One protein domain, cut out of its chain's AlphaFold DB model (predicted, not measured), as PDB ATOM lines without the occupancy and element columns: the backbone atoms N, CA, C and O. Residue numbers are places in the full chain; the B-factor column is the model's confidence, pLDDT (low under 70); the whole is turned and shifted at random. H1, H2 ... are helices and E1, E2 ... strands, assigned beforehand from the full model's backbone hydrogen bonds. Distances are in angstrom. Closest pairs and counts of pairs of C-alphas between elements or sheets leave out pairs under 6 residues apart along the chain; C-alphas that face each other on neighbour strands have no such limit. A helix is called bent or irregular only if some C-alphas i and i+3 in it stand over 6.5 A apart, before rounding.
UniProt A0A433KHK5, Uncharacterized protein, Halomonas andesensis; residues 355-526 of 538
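AT A GLANCE: This is residues 355 to 526 of the 538 residues of an uncharacterized protein of Halomonas andesensis (UniProt A0A433KHK5). A long, narrow two-stranded ribbon, E1 with E4 at its base and E2 with E3 toward its tip, and a helical hairpin of H2 and H3 reach out as two arms from a cluster of the helices H1, H4, H5, H6 and H7, with an open gap between H3 and the ribbon. The base of the ribbon packs on H4 and H5, the start of H2 packs on H1, and only residues 394 to 400, at the turn of the helical arm, stick out free. The printed part has 172 residues, with seven named helices and four named strands in the order H1 H2 H3 H4 E1 E2 E3 E4 H5 H6 H7; the class is mixed, helices and strands, and the two sheets, E1 - E4 and E2 - E3, are antiparallel. The whole is only just compact, close to loose, with a radius of gyration of the C-alphas of 18.3 A, and spans 55 by 40 by 27 A.

HOW THE PARTS SIT: E1, residues 440 to 449, and E4, residues 467 to 476, are antiparallel neighbours at 161 degrees, with N 441 and O 475 at 2.8 A and N 449 and O 467 at 2.8 A within hydrogen-bond range. E1 runs on into E2, residues 452 to 454, across a break of 2 residues at 41 degrees. E2 and E3, residues 460 to 463, form an antiparallel hairpin, with N 453 and O 462 at 2.8 A within hydrogen-bond range. H4, residues 418 to 433, comes closest to E4 at the C-alphas of Val 427 and Val 475, 5.5 A apart. H5, residues 477 to 486, touches residues 419 to 426 of H4, closest at the C-alphas of Ala 423 and Val 483, 5.8 A, at a steep tilt of 41 degrees, opposite ways. H6, residues 493 to 503, touches H4 at a steep tilt of 60 degrees, closest at the C-alphas of Tyr 425 and Met 499, 5.7 A. H7, residues 511 to 524, only just touches H5, with 3 pairs of C-alphas within 8 A, the closest those of Phe 479 and Ile 521, 7.2 A; H4, H5 and H7 form a bundle, a group of helices running roughly along one another. The hub is H1, residues 362 to 372, which touches H2, H4, H6 and H7. H1 and H7 stand about perpendicular at 78 degrees, closest at the C-alphas of Ala 371 and Leu 516, 4.2 A. H2, residues 375 to 390, forms a helical hairpin with H1 at a shallow tilt of 14 degrees, closest at the C-alphas of Ile 366 and Ala 378, 5.1 A. H2 and H3, residues 400 to 416, form a second helical hairpin at a shallow tilt of 28 degrees, closest at the C-alphas of Ile 389 and Met 409, 5.7 A. H3 is apart from E1, E2, E3 and E4. Every O i to N i+4 pair is within hydrogen-bond range in H1, H2, H4, H6 and H7, against 11 of 13 in H3 and 4 of 6 in H5.

IN THESE COORDINATES: E4 is 30.0 A from first to last C-alpha and E1 28.5 A; E1 begins at C-alpha 440, (-1.455, -15.706, 15.684). H3 measures 24.4 A, H2 22.6 A, H4 21.5 A and H7 20.0 A. H1 begins at C-alpha 362, (-9.143, 7.214, 1.860), and H7 ends at C-alpha 524, (4.326, -4.261, 1.968). H3 has a kink of 39 degrees near residue 407. H3 and H5 are irregular: C-alphas 404 and 407 are 7.1 A apart, and C-alphas 478 and 481 are 7.5 A apart.

THE WHOLE: The two C-alphas farthest apart are those of Leu 457 and Asp 509, 55.5 A. The printed part has no cut, and no link is long. The mean pLDDT of the printed part is 79.0; 43 residues are under 70, among them residues 386 to 416 and 456 to 459.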
ATOM      1  N   ASN A 355     -18.702  -2.683  -6.194       68.38
ATOM      2  CA  ASN A 355     -18.149  -3.071  -4.910       68.38
ATOM      3  C   ASN A 355     -18.651  -2.144  -3.789       68.38
ATOM      4  O   ASN A 355     -18.326  -0.958  -3.740       68.38
ATOM      5  N   SER A 356     -19.433  -2.717  -2.870       76.31
ATOM      6  CA  SER A 356     -19.888  -2.038  -1.651       76.31
ATOM      7  C   SER A 356     -19.074  -2.423  -0.419       76.31
ATOM      8  O   SER A 356     -19.285  -1.843   0.643       76.31
ATOM      9  N   LEU A 357     -18.151  -3.380  -0.555       82.94
ATOM     10  CA  LEU A 357     -17.312  -3.939   0.498       82.94
ATOM     11  C   LEU A 357     -16.380  -2.881   1.098       82.94
ATOM     12  O   LEU A 357     -16.361  -2.698   2.317       82.94
ATOM     13  N   PHE A 358     -15.665  -2.142   0.246       86.81
ATOM     14  CA  PHE A 358     -14.738  -1.088   0.664       86.81
ATOM     15  C   PHE A 358     -15.433   0.275   0.752       86.81
ATOM     16  O   PHE A 358     -16.317   0.601  -0.042       86.81
ATOM     17  N   THR A 359     -15.052   1.085   1.742       81.75
ATOM     18  CA  THR A 359     -15.592   2.440   1.910       81.75
ATOM     19  C   THR A 359     -15.009   3.398   0.869       81.75
ATOM     20  O   THR A 359     -13.939   3.164   0.310       81.75
ATOM     21  N   ARG A 360     -15.712   4.509   0.607       80.25
ATOM     22  CA  ARG A 360     -15.221   5.580  -0.281       80.25
ATOM     23  C   ARG A 360     -14.194   6.491   0.390       80.25
ATOM     24  O   ARG A 360     -13.635   7.360  -0.269       80.25
ATOM     25  N   ASP A 361     -13.957   6.317   1.683       83.38
ATOM     26  CA  ASP A 361     -12.945   7.070   2.412       83.38
ATOM     27  C   ASP A 361     -11.539   6.602   2.026       83.38
ATOM     28  O   ASP A 361     -11.347   5.466   1.595       83.38
ATOM     29  N   TYR A 362     -10.543   7.466   2.227       81.69
ATOM     30  CA  TYR A 362      -9.143   7.214   1.860       81.69
ATOM     31  C   TYR A 362      -8.622   5.802   2.241       81.69
ATOM     32  O   TYR A 362      -8.108   5.116   1.359       81.69
ATOM     33  N   PRO A 363      -8.819   5.277   3.473       85.62
ATOM     34  CA  PRO A 363      -8.373   3.920   3.811       85.62
ATOM     35  C   PRO A 363      -9.087   2.816   3.025       85.62
ATOM     36  O   PRO A 363      -8.477   1.803   2.692       85.62
ATOM     37  N   GLY A 364     -10.376   3.002   2.726       88.00
ATOM     38  CA  GLY A 364     -11.151   2.062   1.921       88.00
ATOM     39  C   GLY A 364     -10.688   2.043   0.469       88.00
ATOM     40  O   GLY A 364     -10.567   0.966  -0.111       88.00
ATOM     41  N   GLN A 365     -10.331   3.205  -0.085       85.88
ATOM     42  CA  GLN A 365      -9.757   3.302  -1.427       85.88
ATOM     43  C   GLN A 365      -8.395   2.604  -1.512       85.88
ATOM     44  O   GLN A 365      -8.203   1.792  -2.411       85.88
ATOM     45  N   ILE A 366      -7.490   2.831  -0.549       87.94
ATOM     46  CA  ILE A 366      -6.192   2.135  -0.487       87.94
ATOM     47  C   ILE A 366      -6.384   0.614  -0.449       87.94
ATOM     48  O   ILE A 366      -5.813  -0.104  -1.270       87.94
ATOM     49  N   LEU A 367      -7.218   0.110   0.466       91.06
ATOM     50  CA  LEU A 367      -7.433  -1.332   0.605       91.06
ATOM     51  C   LEU A 367      -8.122  -1.947  -0.616       91.06
ATOM     52  O   LEU A 367      -7.776  -3.062  -0.994       91.06
ATOM     53  N   ARG A 368      -9.051  -1.230  -1.261       90.62
ATOM     54  CA  ARG A 368      -9.664  -1.671  -2.520       90.62
ATOM     55  C   ARG A 368      -8.604  -1.834  -3.607       90.62
ATOM     56  O   ARG A 368      -8.562  -2.876  -4.253       90.62
ATOM     57  N   SER A 369      -7.746  -0.834  -3.791       88.19
ATOM     58  CA  SER A 369      -6.693  -0.846  -4.811       88.19
ATOM     59  C   SER A 369      -5.702  -1.984  -4.582       88.19
ATOM     60  O   SER A 369      -5.385  -2.725  -5.510       88.19
ATOM     61  N   ILE A 370      -5.292  -2.196  -3.328       91.62
ATOM     62  CA  ILE A 370      -4.443  -3.330  -2.949       91.62
ATOM     63  C   ILE A 370      -5.170  -4.659  -3.197       91.62
ATOM     64  O   ILE A 370      -4.583  -5.566  -3.778       91.62
ATOM     65  N   ALA A 371      -6.452  -4.782  -2.835       93.06
ATOM     66  CA  ALA A 371      -7.228  -5.996  -3.080       93.06
ATOM     67  C   ALA A 371      -7.297  -6.352  -4.572       93.06
ATOM     68  O   ALA A 371      -7.063  -7.508  -4.909       93.06
ATOM     69  N   VAL A 372      -7.542  -5.388  -5.468       91.06
ATOM     70  CA  VAL A 372      -7.552  -5.625  -6.928       91.06
ATOM     71  C   VAL A 372      -6.164  -6.009  -7.469       91.06
ATOM     72  O   VAL A 372      -6.081  -6.684  -8.491       91.06
ATOM     73  N   GLY A 373      -5.084  -5.619  -6.783       89.44
ATOM     74  CA  GLY A 373      -3.700  -5.763  -7.251       89.44
ATOM     75  C   GLY A 373      -3.151  -4.500  -7.927       89.44
ATOM     76  O   GLY A 373      -2.104  -4.529  -8.566       89.44
ATOM     77  N   ASN A 374      -3.833  -3.364  -7.785       85.69
ATOM     78  CA  ASN A 374      -3.434  -2.086  -8.363       85.69
ATOM     79  C   ASN A 374      -2.525  -1.306  -7.394       85.69
ATOM     80  O   ASN A 374      -2.937  -0.341  -6.749       85.69
ATOM     81  N   PHE A 375      -1.278  -1.754  -7.240       86.06
ATOM     82  CA  PHE A 375      -0.337  -1.168  -6.270       86.06
ATOM     83  C   PHE A 375       0.081   0.260  -6.631       86.06
ATOM     84  O   PHE A 375       0.140   1.117  -5.756       86.06
ATOM     85  N   ALA A 376       0.242   0.552  -7.924       75.06
ATOM     86  CA  ALA A 376       0.535   1.904  -8.398       75.06
ATOM     87  C   ALA A 376      -0.584   2.904  -8.053       75.06
ATOM     88  O   ALA A 376      -0.325   4.082  -7.808       75.06
ATOM     89  N   LEU A 377      -1.837   2.439  -8.026       77.88
ATOM     90  CA  LEU A 377      -2.973   3.224  -7.561       77.88
ATOM     91  C   LEU A 377      -2.918   3.462  -6.048       77.88
ATOM     92  O   LEU A 377      -3.176   4.578  -5.602       77.88
ATOM     93  N   ALA A 378      -2.572   2.440  -5.263       82.62
ATOM     94  CA  ALA A 378      -2.419   2.590  -3.821       82.62
ATOM     95  C   ALA A 378      -1.363   3.660  -3.486       82.62
ATOM     96  O   ALA A 378      -1.706   4.628  -2.803       82.62
ATOM     97  N   ASP A 379      -0.147   3.542  -4.041       77.06
ATOM     98  CA  ASP A 379       0.962   4.503  -3.870       77.06
ATOM     99  C   ASP A 379       0.510   5.937  -4.159       77.06
ATOM    100  O   ASP A 379       0.701   6.858  -3.369       77.06
ATOM    101  N   ARG A 380      -0.190   6.118  -5.277       70.94
ATOM    102  CA  ARG A 380      -0.607   7.439  -5.730       70.94
ATOM    103  C   ARG A 380      -1.678   8.082  -4.858       70.94
ATOM    104  O   ARG A 380      -1.609   9.283  -4.615       70.94
ATOM    105  N   ILE A 381      -2.663   7.308  -4.397       77.12
ATOM    106  CA  ILE A 381      -3.690   7.811  -3.472       77.12
ATOM    107  C   ILE A 381      -3.021   8.327  -2.188       77.12
ATOM    108  O   ILE A 381      -3.462   9.332  -1.628       77.12
ATOM    109  N   GLU A 382      -1.951   7.671  -1.724       77.62
ATOM    110  CA  GLU A 382      -1.162   8.158  -0.588       77.62
ATOM    111  C   GLU A 382      -0.399   9.440  -0.921       77.62
ATOM    112  O   GLU A 382      -0.497  10.401  -0.156       77.62
ATOM    113  N   ASP A 383       0.295   9.498  -2.058       71.62
ATOM    114  CA  ASP A 383       1.030  10.695  -2.480       71.62
ATOM    115  C   ASP A 383       0.116  11.928  -2.594       71.62
ATOM    116  O   ASP A 383       0.456  13.000  -2.089       71.62
ATOM    117  N   GLU A 384      -1.071  11.787  -3.193       68.69
ATOM    118  CA  GLU A 384      -2.060  12.870  -3.291       68.69
ATOM    119  C   GLU A 384      -2.563  13.315  -1.916       68.69
ATOM    120  O   GLU A 384      -2.682  14.513  -1.638       68.69
ATOM    121  N   PHE A 385      -2.844  12.356  -1.035       73.56
ATOM    122  CA  PHE A 385      -3.275  12.636   0.327       73.56
ATOM    123  C   PHE A 385      -2.186  13.378   1.117       73.56
ATOM    124  O   PHE A 385      -2.476  14.376   1.781       73.56
ATOM    125  N   ILE A 386      -0.925  12.953   1.005       69.44
ATOM    126  CA  ILE A 386       0.220  13.626   1.627       69.44
ATOM    127  C   ILE A 386       0.393  15.030   1.042       69.44
ATOM    128  O   ILE A 386       0.542  15.986   1.802       69.44
ATOM    129  N   ALA A 387       0.329  15.188  -0.280       65.81
ATOM    130  CA  ALA A 387       0.473  16.483  -0.939       65.81
ATOM    131  C   ALA A 387      -0.612  17.481  -0.494       65.81
ATOM    132  O   ALA A 387      -0.297  18.624  -0.149       65.81
ATOM    133  N   ALA A 388      -1.872  17.040  -0.421       64.50
ATOM    134  CA  ALA A 388      -2.988  17.854   0.061       64.50
ATOM    135  C   ALA A 388      -2.809  18.292   1.525       64.50
ATOM    136  O   ALA A 388      -3.200  19.398   1.902       64.50
ATOM    137  N   ILE A 389      -2.190  17.445   2.348       64.75
ATOM    138  CA  ILE A 389      -1.912  17.742   3.753       64.75
ATOM    139  C   ILE A 389      -0.709  18.672   3.926       64.75
ATOM    140  O   ILE A 389      -0.719  19.547   4.791       64.75
ATOM    141  N   VAL A 390       0.342  18.500   3.128       61.41
ATOM    142  CA  VAL A 390       1.575  19.291   3.245       61.41
ATOM    143  C   VAL A 390       1.407  20.690   2.634       61.41
ATOM    144  O   VAL A 390       2.081  21.629   3.063       61.41
ATOM    145  N   ASN A 391       0.482  20.868   1.683       59.62
ATOM    146  CA  ASN A 391       0.222  22.153   1.022       59.62
ATOM    147  C   ASN A 391      -1.285  22.456   0.821       59.62
ATOM    148  O   ASN A 391      -1.731  22.674  -0.308       59.62
ATOM    149  N   PRO A 392      -2.090  22.544   1.897       51.53
ATOM    150  CA  PRO A 392      -3.549  22.724   1.834       51.53
ATOM    151  C   PRO A 392      -4.009  24.045   1.206       51.53
ATOM    152  O   PRO A 392      -5.174  24.175   0.842       51.53
ATOM    153  N   PHE A 393      -3.124  25.043   1.105       53.91
ATOM    154  CA  PHE A 393      -3.459  26.391   0.632       53.91
ATOM    155  C   PHE A 393      -2.804  26.765  -0.699       53.91
ATOM    156  O   PHE A 393      -2.841  27.937  -1.055       53.91
ATOM    157  N   VAL A 394      -2.215  25.798  -1.415       50.75
ATOM    158  CA  VAL A 394      -1.593  25.970  -2.738       50.75
ATOM    159  C   VAL A 394      -0.713  27.231  -2.808       50.75
ATOM    160  O   VAL A 394      -1.107  28.273  -3.325       50.75
ATOM    161  N   GLY A 395       0.518  27.130  -2.297       48.75
ATOM    162  CA  GLY A 395       1.622  27.938  -2.841       48.75
ATOM    163  C   GLY A 395       2.250  29.011  -1.953       48.75
ATOM    164  O   GLY A 395       3.049  29.793  -2.459       48.75
ATOM    165  N   ASN A 396       1.990  29.060  -0.642       48.75
ATOM    166  CA  ASN A 396       2.828  29.880   0.243       48.75
ATOM    167  C   ASN A 396       3.263  29.127   1.506       48.75
ATOM    168  O   ASN A 396       2.549  29.092   2.510       48.75
ATOM    169  N   SER A 397       4.469  28.555   1.454       50.62
ATOM    170  CA  SER A 397       5.140  27.872   2.572       50.62
ATOM    171  C   SER A 397       5.416  28.794   3.772       50.62
ATOM    172  O   SER A 397       5.680  28.314   4.876       50.62
ATOM    173  N   GLU A 398       5.295  30.113   3.590       53.66
ATOM    174  CA  GLU A 398       5.418  31.115   4.650       53.66
ATOM    175  C   GLU A 398       4.083  31.485   5.314       53.66
ATOM    176  O   GLU A 398       4.083  32.274   6.261       53.66
ATOM    177  N   ASN A 399       2.950  30.913   4.879       55.81
ATOM    178  CA  ASN A 399       1.643  31.235   5.447       55.81
ATOM    179  C   ASN A 399       1.608  30.911   6.963       55.81
ATOM    180  O   ASN A 399       1.813  29.760   7.359       55.81
ATOM    181  N   PRO A 400       1.335  31.891   7.845       55.34
ATOM    182  CA  PRO A 400       1.335  31.675   9.291       55.34
ATOM    183  C   PRO A 400       0.243  30.699   9.765       55.34
ATOM    184  O   PRO A 400       0.458  29.989  10.745       55.34
ATOM    185  N   ILE A 401      -0.888  30.592   9.053       56.19
ATOM    186  CA  ILE A 401      -1.928  29.582   9.320       56.19
ATOM    187  C   ILE A 401      -1.413  28.183   8.961       56.19
ATOM    188  O   ILE A 401      -1.641  27.232   9.704       56.19
ATOM    189  N   LEU A 402      -0.657  28.061   7.866       57.19
ATOM    190  CA  LEU A 402      -0.013  26.804   7.488       57.19
ATOM    191  C   LEU A 402       1.022  26.381   8.537       57.19
ATOM    192  O   LEU A 402       1.017  25.229   8.947       57.19
ATOM    193  N   LYS A 403       1.857  27.303   9.039       59.03
ATOM    194  CA  LYS A 403       2.828  27.012  10.115       59.03
ATOM    195  C   LYS A 403       2.148  26.527  11.406       59.03
ATOM    196  O   LYS A 403       2.713  25.681  12.093       59.03
ATOM    197  N   LEU A 404       0.944  27.023  11.708       59.62
ATOM    198  CA  LEU A 404       0.143  26.599  12.863       59.62
ATOM    199  C   LEU A 404      -0.493  25.211  12.671       59.62
ATOM    200  O   LEU A 404      -0.518  24.416  13.605       59.62
ATOM    201  N   LEU A 405      -1.017  24.922  11.476       58.09
ATOM    202  CA  LEU A 405      -1.728  23.670  11.183       58.09
ATOM    203  C   LEU A 405      -0.794  22.521  10.787       58.09
ATOM    204  O   LEU A 405      -1.139  21.360  10.993       58.09
ATOM    205  N   LYS A 406       0.400  22.825  10.269       61.03
ATOM    206  CA  LYS A 406       1.365  21.847   9.753       61.03
ATOM    207  C   LYS A 406       1.672  20.701  10.730       61.03
ATOM    208  O   LYS A 406       1.594  19.568  10.278       61.03
ATOM    209  N   PRO A 407       1.916  20.911  12.038       57.28
ATOM    210  CA  PRO A 407       2.151  19.796  12.961       57.28
ATOM    211  C   PRO A 407       0.940  18.861  13.123       57.28
ATOM    212  O   PRO A 407       1.103  17.647  13.209       57.28
ATOM    213  N   LEU A 408      -0.285  19.406  13.131       62.00
ATOM    214  CA  LEU A 408      -1.524  18.613  13.197       62.00
ATOM    215  C   LEU A 408      -1.742  17.819  11.905       62.00
ATOM    216  O   LEU A 408      -2.162  16.666  11.940       62.00
ATOM    217  N   MET A 409      -1.418  18.438  10.777       62.00
ATOM    218  CA  MET A 409      -1.519  17.870   9.440       62.00
ATOM    219  C   MET A 409      -0.466  16.776   9.210       62.00
ATOM    220  O   MET A 409      -0.802  15.679   8.776       62.00
ATOM    221  N   GLU A 410       0.789  17.009   9.593       63.91
ATOM    222  CA  GLU A 410       1.859  16.004   9.583       63.91
ATOM    223  C   GLU A 410       1.529  14.822  10.502       63.91
ATOM    224  O   GLU A 410       1.765  13.675  10.126       63.91
ATOM    225  N   PHE A 411       0.923  15.077  11.666       63.88
ATOM    226  CA  PHE A 411       0.419  14.025  12.546       63.88
ATOM    227  C   PHE A 411      -0.722  13.228  11.895       63.88
ATOM    228  O   PHE A 411      -0.708  11.999  11.918       63.88
ATOM    229  N   GLU A 412      -1.691  13.899  11.272       62.12
ATOM    230  CA  GLU A 412      -2.793  13.245  10.562       62.12
ATOM    231  C   GLU A 412      -2.298  12.405   9.374       62.12
ATOM    232  O   GLU A 412      -2.738  11.265   9.212       62.12
ATOM    233  N   SER A 413      -1.342  12.923   8.594       62.12
ATOM    234  CA  SER A 413      -0.669  12.183   7.522       62.12
ATOM    235  C   SER A 413       0.077  10.976   8.073       62.12
ATOM    236  O   SER A 413      -0.150   9.866   7.598       62.12
ATOM    237  N   ALA A 414       0.898  11.153   9.112       61.72
ATOM    238  CA  ALA A 414       1.632  10.061   9.737       61.72
ATOM    239  C   ALA A 414       0.682   8.955  10.219       61.72
ATOM    240  O   ALA A 414       0.911   7.784   9.928       61.72
ATOM    241  N   MET A 415      -0.430   9.314  10.868       62.53
ATOM    242  CA  MET A 415      -1.431   8.361  11.360       62.53
ATOM    243  C   MET A 415      -2.210   7.655  10.245       62.53
ATOM    244  O   MET A 415      -2.701   6.551  10.468       62.53
ATOM    245  N   LYS A 416      -2.335   8.270   9.066       61.19
ATOM    246  CA  LYS A 416      -3.059   7.732   7.906       61.19
ATOM    247  C   LYS A 416      -2.132   7.187   6.813       61.19
ATOM    248  O   LYS A 416      -2.624   6.832   5.751       61.19
ATOM    249  N   ARG A 417      -0.824   7.057   7.040       71.12
ATOM    250  CA  ARG A 417       0.048   6.351   6.086       71.12
ATOM    251  C   ARG A 417      -0.503   4.965   5.772       71.12
ATOM    252  O   ARG A 417      -1.079   4.311   6.646       71.12
ATOM    253  N   GLN A 418      -0.317   4.506   4.544       72.62
ATOM    254  CA  GLN A 418      -0.794   3.197   4.089       72.62
ATOM    255  C   GLN A 418      -0.376   2.084   5.031       72.62
ATOM    256  O   GLN A 418      -1.146   1.200   5.379       72.62
ATOM    257  N   SER A 419       0.844   2.172   5.519       72.00
ATOM    258  CA  SER A 419       1.431   1.187   6.394       72.00
ATOM    259  C   SER A 419       0.701   1.086   7.754       72.00
ATOM    260  O   SER A 419       0.501  -0.014   8.275       72.00
ATOM    261  N   ASN A 420       0.144   2.200   8.253       77.25
ATOM    262  CA  ASN A 420      -0.781   2.228   9.390       77.25
ATOM    263  C   ASN A 420      -2.182   1.711   9.036       77.25
ATOM    264  O   ASN A 420      -2.842   1.124   9.892       77.25
ATOM    265  N   ILE A 421      -2.638   1.874   7.790       85.56
ATOM    266  CA  ILE A 421      -3.880   1.254   7.304       85.56
ATOM    267  C   ILE A 421      -3.743  -0.276   7.296       85.56
ATOM    268  O   ILE A 421      -4.637  -0.961   7.790       85.56
ATOM    269  N   ILE A 422      -2.617  -0.816   6.813       86.50
ATOM    270  CA  ILE A 422      -2.355  -2.265   6.783       86.50
ATOM    271  C   ILE A 422      -2.265  -2.826   8.210       86.50
ATOM    272  O   ILE A 422      -2.885  -3.846   8.518       86.50
ATOM    273  N   ALA A 423      -1.545  -2.147   9.109       84.50
ATOM    274  CA  ALA A 423      -1.474  -2.546  10.515       84.50
ATOM    275  C   ALA A 423      -2.855  -2.491  11.194       84.50
ATOM    276  O   ALA A 423      -3.240  -3.426  11.902       84.50
ATOM    277  N   ALA A 424      -3.639  -1.438  10.931       87.94
ATOM    278  CA  ALA A 424      -4.994  -1.314  11.454       87.94
ATOM    279  C   ALA A 424      -5.924  -2.409  10.935       87.94
ATOM    280  O   ALA A 424      -6.735  -2.935  11.701       87.94
ATOM    281  N   TYR A 425      -5.783  -2.785   9.664       91.50
ATOM    282  CA  TYR A 425      -6.492  -3.918   9.091       91.50
ATOM    283  C   TYR A 425      -6.134  -5.212   9.829       91.50
ATOM    284  O   TYR A 425      -7.034  -5.913  10.282       91.50
ATOM    285  N   ALA A 426      -4.844  -5.508  10.029       89.81
ATOM    286  CA  ALA A 426      -4.398  -6.737  10.690       89.81
ATOM    287  C   ALA A 426      -4.939  -6.868  12.128       89.81
ATOM    288  O   ALA A 426      -5.429  -7.934  12.517       89.81
ATOM    289  N   VAL A 427      -4.901  -5.776  12.903       88.81
ATOM    290  CA  VAL A 427      -5.452  -5.720  14.271       88.81
ATOM    291  C   VAL A 427      -6.978  -5.836  14.257       88.81
ATOM    292  O   VAL A 427      -7.545  -6.650  14.991       88.81
ATOM    293  N   GLY A 428      -7.655  -5.075  13.391       88.94
ATOM    294  CA  GLY A 428      -9.109  -5.129  13.237       88.94
ATOM    295  C   GLY A 428      -9.607  -6.510  12.803       88.94
ATOM    296  O   GLY A 428     -10.635  -6.977  13.293       88.94
ATOM    297  N   ARG A 429      -8.845  -7.204  11.948       91.69
ATOM    298  CA  ARG A 429      -9.170  -8.539  11.432       91.69
ATOM    299  C   ARG A 429      -9.234  -9.532  12.575       91.69
ATOM    300  O   ARG A 429     -10.227 -10.243  12.702       91.69
ATOM    301  N   MET A 430      -8.217  -9.545  13.436       91.44
ATOM    302  CA  MET A 430      -8.210 -10.416  14.609       91.44
ATOM    303  C   MET A 430      -9.333 -10.068  15.592       91.44
ATOM    304  O   MET A 430      -9.938 -10.966  16.169       91.44
ATOM    305  N   HIS A 431      -9.626  -8.780  15.784       88.25
ATOM    306  CA  HIS A 431     -10.659  -8.350  16.725       88.25
ATOM    307  C   HIS A 431     -12.078  -8.748  16.289       88.25
ATOM    308  O   HIS A 431     -12.895  -9.110  17.130       88.25
ATOM    309  N   ILE A 432     -12.369  -8.690  14.985       90.56
ATOM    310  CA  ILE A 432     -13.726  -8.873  14.448       90.56
ATOM    311  C   ILE A 432     -13.970 -10.304  13.969       90.56
ATOM    312  O   ILE A 432     -15.011 -10.876  14.277       90.56
ATOM    313  N   LEU A 433     -13.027 -10.891  13.224       91.56
ATOM    314  CA  LEU A 433     -13.173 -12.230  12.636       91.56
ATOM    315  C   LEU A 433     -12.413 -13.316  13.414       91.56
ATOM    316  O   LEU A 433     -12.569 -14.504  13.134       91.56
ATOM    317  N   GLY A 434     -11.599 -12.942  14.403       90.38
ATOM    318  CA  GLY A 434     -10.758 -13.887  15.136       90.38
ATOM    319  C   GLY A 434      -9.588 -14.386  14.292       90.38
ATOM    320  O   GLY A 434      -9.139 -13.706  13.370       90.38
ATOM    321  N   SER A 435      -9.063 -15.575  14.609       89.50
ATOM    322  CA  SER A 435      -7.900 -16.147  13.915       89.50
ATOM    323  C   SER A 435      -8.246 -16.815  12.584       89.50
ATOM    324  O   SER A 435      -7.351 -16.988  11.761       89.50
ATOM    325  N   CYS A 436      -9.512 -17.173  12.347       90.31
ATOM    326  CA  CYS A 436      -9.936 -18.003  11.212       90.31
ATOM    327  C   CYS A 436      -9.105 -19.293  11.046       90.31
ATOM    328  O   CYS A 436      -8.884 -19.754   9.933       90.31
ATOM    329  N   GLY A 437      -8.599 -19.855  12.152       87.75
ATOM    330  CA  GLY A 437      -7.747 -21.052  12.139       87.75
ATOM    331  C   GLY A 437      -6.274 -20.799  11.789       87.75
ATOM    332  O   GLY A 437      -5.491 -21.746  11.764       87.75
ATOM    333  N   GLU A 438      -5.874 -19.548  11.554       91.00
ATOM    334  CA  GLU A 438      -4.487 -19.173  11.267       91.00
ATOM    335  C   GLU A 438      -3.665 -19.023  12.564       91.00
ATOM    336  O   GLU A 438      -4.215 -18.655  13.609       91.00
ATOM    337  N   PRO A 439      -2.341 -19.273  12.526       93.75
ATOM    338  CA  PRO A 439      -1.464 -18.965  13.652       93.75
ATOM    339  C   PRO A 439      -1.470 -17.459  13.943       93.75
ATOM    340  O   PRO A 439      -1.552 -16.636  13.027       93.75
ATOM    341  N   THR A 440      -1.381 -17.097  15.223       93.44
ATOM    342  CA  THR A 440      -1.455 -15.706  15.684       93.44
ATOM    343  C   THR A 440      -0.219 -15.305  16.469       93.44
ATOM    344  O   THR A 440       0.301 -16.093  17.259       93.44
ATOM    345  N   THR A 441       0.181 -14.046  16.329       92.81
ATOM    346  CA  THR A 441       1.237 -13.420  17.124       92.81
ATOM    347  C   THR A 441       0.629 -12.355  18.032       92.81
ATOM    348  O   THR A 441      -0.178 -11.541  17.578       92.81
ATOM    349  N   SER A 442       1.011 -12.356  19.309       90.31
ATOM    350  CA  SER A 442       0.554 -11.377  20.300       90.31
ATOM    351  C   SER A 442       1.613 -10.310  20.560       90.31
ATOM    352  O   SER A 442       2.811 -10.594  20.584       90.31
ATOM    353  N   TYR A 443       1.148  -9.090  20.795       87.19
ATOM    354  CA  TYR A 443       1.962  -7.907  21.033       87.19
ATOM    355  C   TYR A 443       1.475  -7.188  22.281       87.19
ATOM    356  O   TYR A 443       0.278  -7.159  22.580       87.19
ATOM    357  N   GLN A 444       2.429  -6.571  22.963       86.88
ATOM    358  CA  GLN A 444       2.211  -5.678  24.086       86.88
ATOM    359  C   GLN A 444       2.925  -4.365  23.774       86.88
ATOM    360  O   GLN A 444       4.093  -4.381  23.382       86.88
ATOM    361  N   GLN A 445       2.230  -3.246  23.949       81.75
ATOM    362  CA  GLN A 445       2.800  -1.913  23.786       81.75
ATOM    363  C   GLN A 445       2.492  -1.064  25.014       81.75
ATOM    364  O   GLN A 445       1.333  -0.862  25.366       81.75
ATOM    365  N   ASP A 446       3.539  -0.531  25.635       80.81
ATOM    366  CA  ASP A 446       3.408   0.457  26.697       80.81
ATOM    367  C   ASP A 446       3.445   1.862  26.081       80.81
ATOM    368  O   ASP A 446       4.459   2.281  25.523       80.81
ATOM    369  N   THR A 447       2.339   2.594  26.185       75.81
ATOM    370  CA  THR A 447       2.227   3.986  25.741       75.81
ATOM    371  C   THR A 447       2.283   4.919  26.947       75.81
ATOM    372  O   THR A 447       1.559   4.735  27.930       75.81
ATOM    373  N   VAL A 448       3.144   5.933  26.873       78.75
ATOM    374  CA  VAL A 448       3.245   6.999  27.877       78.75
ATOM    375  C   VAL A 448       2.574   8.251  27.318       78.75
ATOM    376  O   VAL A 448       2.911   8.689  26.223       78.75
ATOM    377  N   TYR A 449       1.625   8.816  28.060       75.62
ATOM    378  CA  TYR A 449       0.904  10.033  27.700       75.62
ATOM    379  C   TYR A 449       1.257  11.166  28.656       75.62
ATOM    380  O   TYR A 449       1.265  10.980  29.874       75.62
ATOM    381  N   TRP A 450       1.448  12.359  28.109       81.81
ATOM    382  CA  TRP A 450       1.414  13.615  28.845       81.81
ATOM    383  C   TRP A 450       0.761  14.683  27.967       81.81
ATOM    384  O   TRP A 450       0.788  14.601  26.739       81.81
ATOM    385  N   THR A 451       0.151  15.679  28.596       76.56
ATOM    386  CA  THR A 451      -0.425  16.836  27.914       76.56
ATOM    387  C   THR A 451       0.515  18.009  28.092       76.56
ATOM    388  O   THR A 451       0.795  18.390  29.226       76.56
ATOM    389  N   GLU A 452       0.976  18.602  26.997       77.56
ATOM    390  CA  GLU A 452       1.720  19.860  27.031       77.56
ATOM    391  C   GLU A 452       0.751  21.042  26.977       77.56
ATOM    392  O   GLU A 452      -0.143  21.110  26.134       77.56
ATOM    393  N   TYR A 453       0.919  21.982  27.901       71.44
ATOM    394  CA  TYR A 453       0.164  23.222  27.955       71.44
ATOM    395  C   TYR A 453       0.991  24.321  27.294       71.44
ATOM    396  O   TYR A 453       2.077  24.662  27.766       71.44
ATOM    397  N   THR A 454       0.469  24.898  26.215       66.88
ATOM    398  CA  THR A 454       1.072  26.041  25.521       66.88
ATOM    399  C   THR A 454       0.265  27.316  25.757       66.88
ATOM    400  O   THR A 454      -0.953  27.269  25.928       66.88
ATOM    401  N   ASN A 455       0.921  28.477  25.748       71.75
ATOM    402  CA  ASN A 455       0.232  29.768  25.814       71.75
ATOM    403  C   ASN A 455      -0.423  30.140  24.463       71.75
ATOM    404  O   ASN A 455      -0.265  29.442  23.464       71.75
ATOM    405  N   GLY A 456      -1.131  31.277  24.413       42.91
ATOM    406  CA  GLY A 456      -1.795  31.776  23.195       42.91
ATOM    407  C   GLY A 456      -0.861  32.156  22.033       42.91
ATOM    408  O   GLY A 456      -1.346  32.538  20.974       42.91
ATOM    409  N   LEU A 457       0.460  32.055  22.220       55.47
ATOM    410  CA  LEU A 457       1.492  32.235  21.193       55.47
ATOM    411  C   LEU A 457       2.183  30.907  20.825       55.47
ATOM    412  O   LEU A 457       3.188  30.917  20.120       55.47
ATOM    413  N   GLY A 458       1.680  29.769  21.320       49.44
ATOM    414  CA  GLY A 458       2.231  28.439  21.053       49.44
ATOM    415  C   GLY A 458       3.508  28.101  21.830       49.44
ATOM    416  O   GLY A 458       4.144  27.096  21.537       49.44
ATOM    417  N   GLN A 459       3.908  28.907  22.820       64.50
ATOM    418  CA  GLN A 459       5.088  28.610  23.639       64.50
ATOM    419  C   GLN A 459       4.730  27.660  24.783       64.50
ATOM    420  O   GLN A 459       3.724  27.864  25.464       64.50
ATOM    421  N   TYR A 460       5.577  26.654  25.007       80.19
ATOM    422  CA  TYR A 460       5.457  25.696  26.106       80.19
ATOM    423  C   TYR A 460       5.431  26.395  27.476       80.19
ATOM    424  O   TYR A 460       6.273  27.248  27.761       80.19
ATOM    425  N   VAL A 461       4.472  26.016  28.325       86.44
ATOM    426  CA  VAL A 461       4.284  26.543  29.689       86.44
ATOM    427  C   VAL A 461       4.542  25.456  30.728       86.44
ATOM    428  O   VAL A 461       5.277  25.680  31.689       86.44
ATOM    429  N   SER A 462       3.935  24.284  30.558       84.06
ATOM    430  CA  SER A 462       4.061  23.148  31.474       84.06
ATOM    431  C   SER A 462       3.562  21.860  30.819       84.06
ATOM    432  O   SER A 462       3.020  21.888  29.717       84.06
ATOM    433  N   SER A 463       3.708  20.726  31.502       83.69
ATOM    434  CA  SER A 463       3.135  19.441  31.095       83.69
ATOM    435  C   SER A 463       2.419  18.756  32.261       83.69
ATOM    436  O   SER A 463       2.709  19.021  33.431       83.69
ATOM    437  N   SER A 464       1.437  17.907  31.953       87.56
ATOM    438  CA  SER A 464       0.805  17.030  32.942       87.56
ATOM    439  C   SER A 464       1.782  15.952  33.421       87.56
ATOM    440  O   SER A 464       2.757  15.641  32.743       87.56
ATOM    441  N   ALA A 465       1.483  15.315  34.558       84.88
ATOM    442  CA  ALA A 465       2.199  14.106  34.960       84.88
ATOM    443  C   ALA A 465       2.074  13.016  33.882       84.88
ATOM    444  O   ALA A 465       1.023  12.888  33.243       84.88
ATOM    445  N   GLU A 466       3.139  12.233  33.707       88.38
ATOM    446  CA  GLU A 466       3.142  11.084  32.809       88.38
ATOM    447  C   GLU A 466       2.124  10.038  33.278       88.38
ATOM    448  O   GLU A 466       2.126   9.605  34.433       88.38
ATOM    449  N   SER A 467       1.267   9.604  32.362       83.62
ATOM    450  CA  SER A 467       0.371   8.467  32.541       83.62
ATOM    451  C   SER A 467       0.833   7.321  31.652       83.62
ATOM    452  O   SER A 467       1.236   7.546  30.514       83.62
ATOM    453  N   ARG A 468       0.774   6.084  32.148       84.56
ATOM    454  CA  ARG A 468       1.137   4.886  31.378       84.56
ATOM    455  C   ARG A 468      -0.097   4.050  31.087       84.56
ATOM    456  O   ARG A 468      -0.910   3.812  31.978       84.56
ATOM    457  N   LYS A 469      -0.195   3.556  29.859       81.75
ATOM    458  CA  LYS A 469      -1.213   2.604  29.421       81.75
ATOM    459  C   LYS A 469      -0.529   1.463  28.688       81.75
ATOM    460  O   LYS A 469       0.242   1.707  27.769       81.75
ATOM    461  N   THR A 470      -0.832   0.236  29.080       82.75
ATOM    462  CA  THR A 470      -0.386  -0.954  28.356       82.75
ATOM    463  C   THR A 470      -1.529  -1.446  27.485       82.75
ATOM    464  O   THR A 470      -2.605  -1.761  27.996       82.75
ATOM    465  N   ASP A 471      -1.288  -1.516  26.184       81.94
ATOM    466  CA  ASP A 471      -2.209  -2.054  25.195       81.94
ATOM    467  C   ASP A 471      -1.746  -3.444  24.740       81.94
ATOM    468  O   ASP A 471      -0.548  -3.733  24.661       81.94
ATOM    469  N   TYR A 472      -2.713  -4.316  24.451       85.75
ATOM    470  CA  TYR A 472      -2.480  -5.675  23.967       85.75
ATOM    471  C   TYR A 472      -3.239  -5.889  22.665       85.75
ATOM    472  O   TYR A 472      -4.414  -5.539  22.558       85.75
ATOM    473  N   ALA A 473      -2.586  -6.516  21.693       86.50
ATOM    474  CA  ALA A 473      -3.212  -6.911  20.439       86.50
ATOM    475  C   ALA A 473      -2.695  -8.277  19.999       86.50
ATOM    476  O   ALA A 473      -1.595  -8.695  20.355       86.50
ATOM    477  N   SER A 474      -3.491  -8.986  19.209       89.56
ATOM    478  CA  SER A 474      -3.033 -10.159  18.470       89.56
ATOM    479  C   SER A 474      -3.344  -9.951  16.998       89.56
ATOM    480  O   SER A 474      -4.345  -9.316  16.676       89.56
ATOM    481  N   VAL A 475      -2.495 -10.467  16.115       91.25
ATOM    482  CA  VAL A 475      -2.722 -10.463  14.662       91.25
ATOM    483  C   VAL A 475      -2.362 -11.826  14.071       91.25
ATOM    484  O   VAL A 475      -1.594 -12.567  14.691       91.25
ATOM    485  N   PRO A 476      -2.874 -12.188  12.882       92.25
ATOM    486  CA  PRO A 476      -2.391 -13.364  12.165       92.25
ATOM    487  C   PRO A 476      -0.885 -13.265  11.910       92.25
ATOM    488  O   PRO A 476      -0.393 -12.213  11.501       92.25
ATOM    489  N   SER A 477      -0.143 -14.353  12.121       91.38
ATOM    490  CA  SER A 477       1.327 -14.336  12.097       91.38
ATOM    491  C   SER A 477       1.922 -13.905  10.755       91.38
ATOM    492  O   SER A 477       3.041 -13.404  10.723       91.38
ATOM    493  N   LYS A 478       1.174 -14.020   9.651       89.81
ATOM    494  CA  LYS A 478       1.583 -13.502   8.336       89.81
ATOM    495  C   LYS A 478       1.734 -11.972   8.280       89.81
ATOM    496  O   LYS A 478       2.437 -11.472   7.414       89.81
ATOM    497  N   PHE A 479       1.134 -11.245   9.226       89.94
ATOM    498  CA  PHE A 479       1.286  -9.795   9.390       89.94
ATOM    499  C   PHE A 479       2.385  -9.403  10.397       89.94
ATOM    500  O   PHE A 479       2.545  -8.216  10.682       89.94
ATOM    501  N   ASP A 480       3.156 -10.357  10.946       87.56
ATOM    502  CA  ASP A 480       4.125 -10.073  12.020       87.56
ATOM    503  C   ASP A 480       5.195  -9.056  11.609       87.56
ATOM    504  O   ASP A 480       5.475  -8.113  12.354       87.56
ATOM    505  N   SER A 481       5.742  -9.191  10.400       82.50
ATOM    506  CA  SER A 481       6.735  -8.256   9.859       82.50
ATOM    507  C   SER A 481       6.183  -6.834   9.729       82.50
ATOM    508  O   SER A 481       6.889  -5.867  10.028       82.50
ATOM    509  N   ILE A 482       4.912  -6.699   9.351       82.31
ATOM    510  CA  ILE A 482       4.239  -5.411   9.159       82.31
ATOM    511  C   ILE A 482       4.081  -4.701  10.503       82.31
ATOM    512  O   ILE A 482       4.529  -3.563  10.653       82.31
ATOM    513  N   VAL A 483       3.521  -5.388  11.504       80.69
ATOM    514  CA  VAL A 483       3.281  -4.814  12.838       80.69
ATOM    515  C   VAL A 483       4.595  -4.460  13.543       80.69
ATOM    516  O   VAL A 483       4.707  -3.380  14.124       80.69
ATOM    517  N   ARG A 484       5.629  -5.310  13.444       79.69
ATOM    518  CA  ARG A 484       6.952  -5.030  14.036       79.69
ATOM    519  C   ARG A 484       7.625  -3.801  13.438       79.69
ATOM    520  O   ARG A 484       8.213  -3.021  14.179       79.69
ATOM    521  N   THR A 485       7.530  -3.621  12.123       74.19
ATOM    522  CA  THR A 485       8.153  -2.483  11.426       74.19
ATOM    523  C   THR A 485       7.537  -1.149  11.853       74.19
ATOM    524  O   THR A 485       8.223  -0.133  11.889       74.19
ATOM    525  N   HIS A 486       6.258  -1.155  12.237       68.00
ATOM    526  CA  HIS A 486       5.507   0.051  12.601       68.00
ATOM    527  C   HIS A 486       5.659   0.448  14.062       68.00
ATOM    528  O   HIS A 486       5.353   1.584  14.423       68.00
ATOM    529  N   ASN A 487       6.126  -0.479  14.901       65.75
ATOM    530  CA  ASN A 487       6.315  -0.277  16.334       65.75
ATOM    531  C   ASN A 487       5.077   0.320  17.040       65.75
ATOM    532  O   ASN A 487       5.194   1.063  18.013       65.75
ATOM    533  N   SER A 488       3.878   0.020  16.528       67.94
ATOM    534  CA  SER A 488       2.614   0.428  17.127       67.94
ATOM    535  C   SER A 488       1.505  -0.566  16.793       67.94
ATOM    536  O   SER A 488       1.316  -0.941  15.637       67.94
ATOM    537  N   ILE A 489       0.753  -0.959  17.816       71.38
ATOM    538  CA  ILE A 489      -0.512  -1.702  17.713       71.38
ATOM    539  C   ILE A 489      -1.726  -0.799  17.952       71.38
ATOM    540  O   ILE A 489      -2.866  -1.262  17.949       71.38
ATOM    541  N   THR A 490      -1.483   0.494  18.171       69.06
ATOM    542  CA  THR A 490      -2.520   1.480  18.462       69.06
ATOM    543  C   THR A 490      -2.979   2.139  17.168       69.06
ATOM    544  O   THR A 490      -2.187   2.761  16.461       69.06
ATOM    545  N   THR A 491      -4.270   2.026  16.859       68.25
ATOM    546  CA  THR A 491      -4.888   2.598  15.653       68.25
ATOM    547  C   THR A 491      -5.736   3.815  16.010       68.25
ATOM    548  O   THR A 491      -6.386   3.828  17.057       68.25
ATOM    549  N   SER A 492      -5.788   4.837  15.148       73.62
ATOM    550  CA  SER A 492      -6.696   5.973  15.367       73.62
ATOM    551  C   SER A 492      -8.162   5.521  15.344       73.62
ATOM    552  O   SER A 492      -8.515   4.606  14.603       73.62
ATOM    553  N   ALA A 493      -9.038   6.195  16.099       75.25
ATOM    554  CA  ALA A 493     -10.469   5.868  16.132       75.25
ATOM    555  C   ALA A 493     -11.119   5.900  14.733       75.25
ATOM    556  O   ALA A 493     -11.989   5.086  14.426       75.25
ATOM    557  N   PHE A 494     -10.649   6.807  13.868       78.94
ATOM    558  CA  PHE A 494     -11.046   6.864  12.465       78.94
ATOM    559  C   PHE A 494     -10.680   5.572  11.724       78.94
ATOM    560  O   PHE A 494     -11.563   4.936  11.155       78.94
ATOM    561  N   LEU A 495      -9.410   5.149  11.769       80.62
ATOM    562  CA  LEU A 495      -8.977   3.915  11.109       80.62
ATOM    563  C   LEU A 495      -9.683   2.689  11.691       80.62
ATOM    564  O   LEU A 495     -10.157   1.862  10.921       80.62
ATOM    565  N   SER A 496      -9.839   2.595  13.014       83.25
ATOM    566  CA  SER A 496     -10.578   1.494  13.646       83.25
ATOM    567  C   SER A 496     -12.011   1.383  13.126       83.25
ATOM    568  O   SER A 496     -12.456   0.287  12.800       83.25
ATOM    569  N   SER A 497     -12.726   2.508  13.005       85.12
ATOM    570  CA  SER A 497     -14.099   2.539  12.483       85.12
ATOM    571  C   SER A 497     -14.173   2.116  11.009       85.12
ATOM    572  O   SER A 497     -15.030   1.320  10.615       85.12
ATOM    573  N   GLN A 498     -13.227   2.593  10.194       87.19
ATOM    574  CA  GLN A 498     -13.125   2.225   8.779       87.19
ATOM    575  C   GLN A 498     -12.827   0.732   8.606       87.19
ATOM    576  O   GLN A 498     -13.536   0.040   7.877       87.19
ATOM    577  N   MET A 499     -11.833   0.211   9.335       90.56
ATOM    578  CA  MET A 499     -11.498  -1.213   9.316       90.56
ATOM    579  C   MET A 499     -12.669  -2.058   9.804       90.56
ATOM    580  O   MET A 499     -12.985  -3.064   9.181       90.56
ATOM    581  N   ALA A 500     -13.376  -1.630  10.852       88.50
ATOM    582  CA  ALA A 500     -14.548  -2.349  11.331       88.50
ATOM    583  C   ALA A 500     -15.657  -2.440  10.280       88.50
ATOM    584  O   ALA A 500     -16.255  -3.501  10.094       88.50
ATOM    585  N   THR A 501     -15.885  -1.359   9.538       89.31
ATOM    586  CA  THR A 501     -16.868  -1.326   8.450       89.31
ATOM    587  C   THR A 501     -16.497  -2.280   7.313       89.31
ATOM    588  O   THR A 501     -17.360  -2.993   6.813       89.31
ATOM    589  N   ILE A 502     -15.222  -2.328   6.921       89.75
ATOM    590  CA  ILE A 502     -14.747  -3.195   5.831       89.75
ATOM    591  C   ILE A 502     -14.739  -4.664   6.274       89.75
ATOM    592  O   ILE A 502     -15.268  -5.534   5.589       89.75
ATOM    593  N   ILE A 503     -14.174  -4.948   7.446       91.94
ATOM    594  CA  ILE A 503     -13.944  -6.311   7.940       91.94
ATOM    595  C   ILE A 503     -15.249  -6.988   8.361       91.94
ATOM    596  O   ILE A 503     -15.394  -8.187   8.159       91.94
ATOM    597  N   SER A 504     -16.229  -6.241   8.881       89.12
ATOM    598  CA  SER A 504     -17.559  -6.793   9.204       89.12
ATOM    599  C   SER A 504     -18.333  -7.309   7.986       89.12
ATOM    600  O   SER A 504     -19.295  -8.053   8.149       89.12
ATOM    601  N   ARG A 505     -17.915  -6.934   6.771       88.25
ATOM    602  CA  ARG A 505     -18.477  -7.423   5.502       88.25
ATOM    603  C   ARG A 505     -17.715  -8.625   4.942       88.25
ATOM    604  O   ARG A 505     -18.126  -9.187   3.935       88.25
ATOM    605  N   LEU A 506     -16.606  -9.001   5.573       89.62
ATOM    606  CA  LEU A 506     -15.803 -10.169   5.235       89.62
ATOM    607  C   LEU A 506     -16.154 -11.341   6.162       89.62
ATOM    608  O   LEU A 506     -16.710 -11.170   7.245       89.62
ATOM    609  N   SER A 507     -15.776 -12.547   5.750       90.12
ATOM    610  CA  SER A 507     -15.866 -13.763   6.560       90.12
ATOM    611  C   SER A 507     -14.537 -14.520   6.542       90.12
ATOM    612  O   SER A 507     -13.663 -14.251   5.712       90.12
ATOM    613  N   CYS A 508     -14.369 -15.486   7.448       90.31
ATOM    614  CA  CYS A 508     -13.175 -16.333   7.462       90.31
ATOM    615  C   CYS A 508     -12.992 -17.123   6.158       90.31
ATOM    616  O   CYS A 508     -11.858 -17.280   5.704       90.31
ATOM    617  N   ASP A 509     -14.087 -17.528   5.521       88.38
ATOM    618  CA  ASP A 509     -14.071 -18.302   4.274       88.38
ATOM    619  C   ASP A 509     -14.092 -17.415   3.016       88.38
ATOM    620  O   ASP A 509     -14.102 -17.919   1.895       88.38
ATOM    621  N   SER A 510     -14.091 -16.086   3.180       88.31
ATOM    622  CA  SER A 510     -14.133 -15.139   2.065       88.31
ATOM    623  C   SER A 510     -12.865 -15.224   1.212       88.31
ATOM    624  O   SER A 510     -11.753 -14.972   1.688       88.31
ATOM    625  N   SER A 511     -13.039 -15.500  -0.080       88.94
ATOM    626  CA  SER A 511     -11.965 -15.458  -1.080       88.94
ATOM    627  C   SER A 511     -11.352 -14.059  -1.194       88.94
ATOM    628  O   SER A 511     -10.137 -13.927  -1.333       88.94
ATOM    629  N   ILE A 512     -12.170 -13.015  -1.046       90.00
ATOM    630  CA  ILE A 512     -11.746 -11.611  -1.097       90.00
ATOM    631  C   ILE A 512     -10.887 -11.246   0.109       90.00
ATOM    632  O   ILE A 512      -9.926 -10.495  -0.038       90.00
ATOM    633  N   ARG A 513     -11.182 -11.800   1.296       92.25
ATOM    634  CA  ARG A 513     -10.295 -11.657   2.460       92.25
ATOM    635  C   ARG A 513      -8.911 -12.206   2.132       92.25
ATOM    636  O   ARG A 513      -7.929 -11.504   2.338       92.25
ATOM    637  N   VAL A 514      -8.837 -13.438   1.627       92.06
ATOM    638  CA  VAL A 514      -7.556 -14.084   1.293       92.06
ATOM    639  C   VAL A 514      -6.807 -13.272   0.236       92.06
ATOM    640  O   VAL A 514      -5.642 -12.945   0.436       92.06
ATOM    641  N   GLN A 515      -7.500 -12.864  -0.830       93.62
ATOM    642  CA  GLN A 515      -6.954 -12.012  -1.885       93.62
ATOM    643  C   GLN A 515      -6.385 -10.694  -1.338       93.62
ATOM    644  O   GLN A 515      -5.246 -10.346  -1.642       93.62
ATOM    645  N   LEU A 516      -7.160  -9.971  -0.519       94.00
ATOM    646  CA  LEU A 516      -6.724  -8.727   0.113       94.00
ATOM    647  C   LEU A 516      -5.506  -8.970   1.007       94.00
ATOM    648  O   LEU A 516      -4.525  -8.247   0.900       94.00
ATOM    649  N   GLU A 517      -5.548  -9.978   1.874       94.56
ATOM    650  CA  GLU A 517      -4.468 -10.266   2.818       94.56
ATOM    651  C   GLU A 517      -3.156 -10.641   2.109       94.56
ATOM    652  O   GLU A 517      -2.099 -10.137   2.488       94.56
ATOM    653  N   ASP A 518      -3.213 -11.468   1.064       94.88
ATOM    654  CA  ASP A 518      -2.038 -11.847   0.272       94.88
ATOM    655  C   ASP A 518      -1.449 -10.637  -0.467       94.88
ATOM    656  O   ASP A 518      -0.233 -10.421  -0.455       94.88
ATOM    657  N   ASN A 519      -2.307  -9.800  -1.056       94.94
ATOM    658  CA  ASN A 519      -1.870  -8.582  -1.726       94.94
ATOM    659  C   ASN A 519      -1.333  -7.527  -0.748       94.94
ATOM    660  O   ASN A 519      -0.370  -6.850  -1.087       94.94
ATOM    661  N   LEU A 520      -1.868  -7.410   0.473       93.25
ATOM    662  CA  LEU A 520      -1.315  -6.526   1.512       93.25
ATOM    663  C   LEU A 520       0.120  -6.923   1.879       93.25
ATOM    664  O   LEU A 520       0.975  -6.057   2.066       93.25
ATOM    665  N   ILE A 521       0.393  -8.227   1.956       91.81
ATOM    666  CA  ILE A 521       1.734  -8.754   2.232       91.81
ATOM    667  C   ILE A 521       2.667  -8.490   1.046       91.81
ATOM    668  O   ILE A 521       3.783  -8.012   1.242       91.81
ATOM    669  N   ALA A 522       2.219  -8.778  -0.180       91.12
ATOM    670  CA  ALA A 522       3.005  -8.530  -1.388       91.12
ATOM    671  C   ALA A 522       3.352  -7.042  -1.546       91.12
ATOM    672  O   ALA A 522       4.513  -6.705  -1.781       91.12
ATOM    673  N   TYR A 523       2.366  -6.170  -1.328       89.25
ATOM    674  CA  TYR A 523       2.518  -4.722  -1.379       89.25
ATOM    675  C   TYR A 523       3.537  -4.224  -0.355       89.25
ATOM    676  O   TYR A 523       4.497  -3.545  -0.711       89.25
ATOM    677  N   PHE A 524       3.393  -4.639   0.907       86.19
ATOM    678  CA  PHE A 524       4.326  -4.261   1.968       86.19
ATOM    679  C   PHE A 524       5.768  -4.705   1.686       86.19
ATOM    680  O   PHE A 524       6.716  -3.993   2.007       86.19
ATOM    681  N   ASN A 525       5.942  -5.871   1.065       84.69
ATOM    682  CA  ASN A 525       7.255  -6.400   0.707       84.69
ATOM    683  C   ASN A 525       7.831  -5.787  -0.587       84.69
ATOM    684  O   ASN A 525       8.899  -6.219  -1.024       84.69
ATOM    685  N   GLY A 526       7.140  -4.842  -1.235       81.81
ATOM    686  CA  GLY A 526       7.560  -4.254  -2.514       81.81
ATOM    687  C   GLY A 526       7.592  -5.261  -3.671       81.81
ATOM    688  O   GLY A 526       8.396  -5.128  -4.592       81.81
TER     689      GLY A 526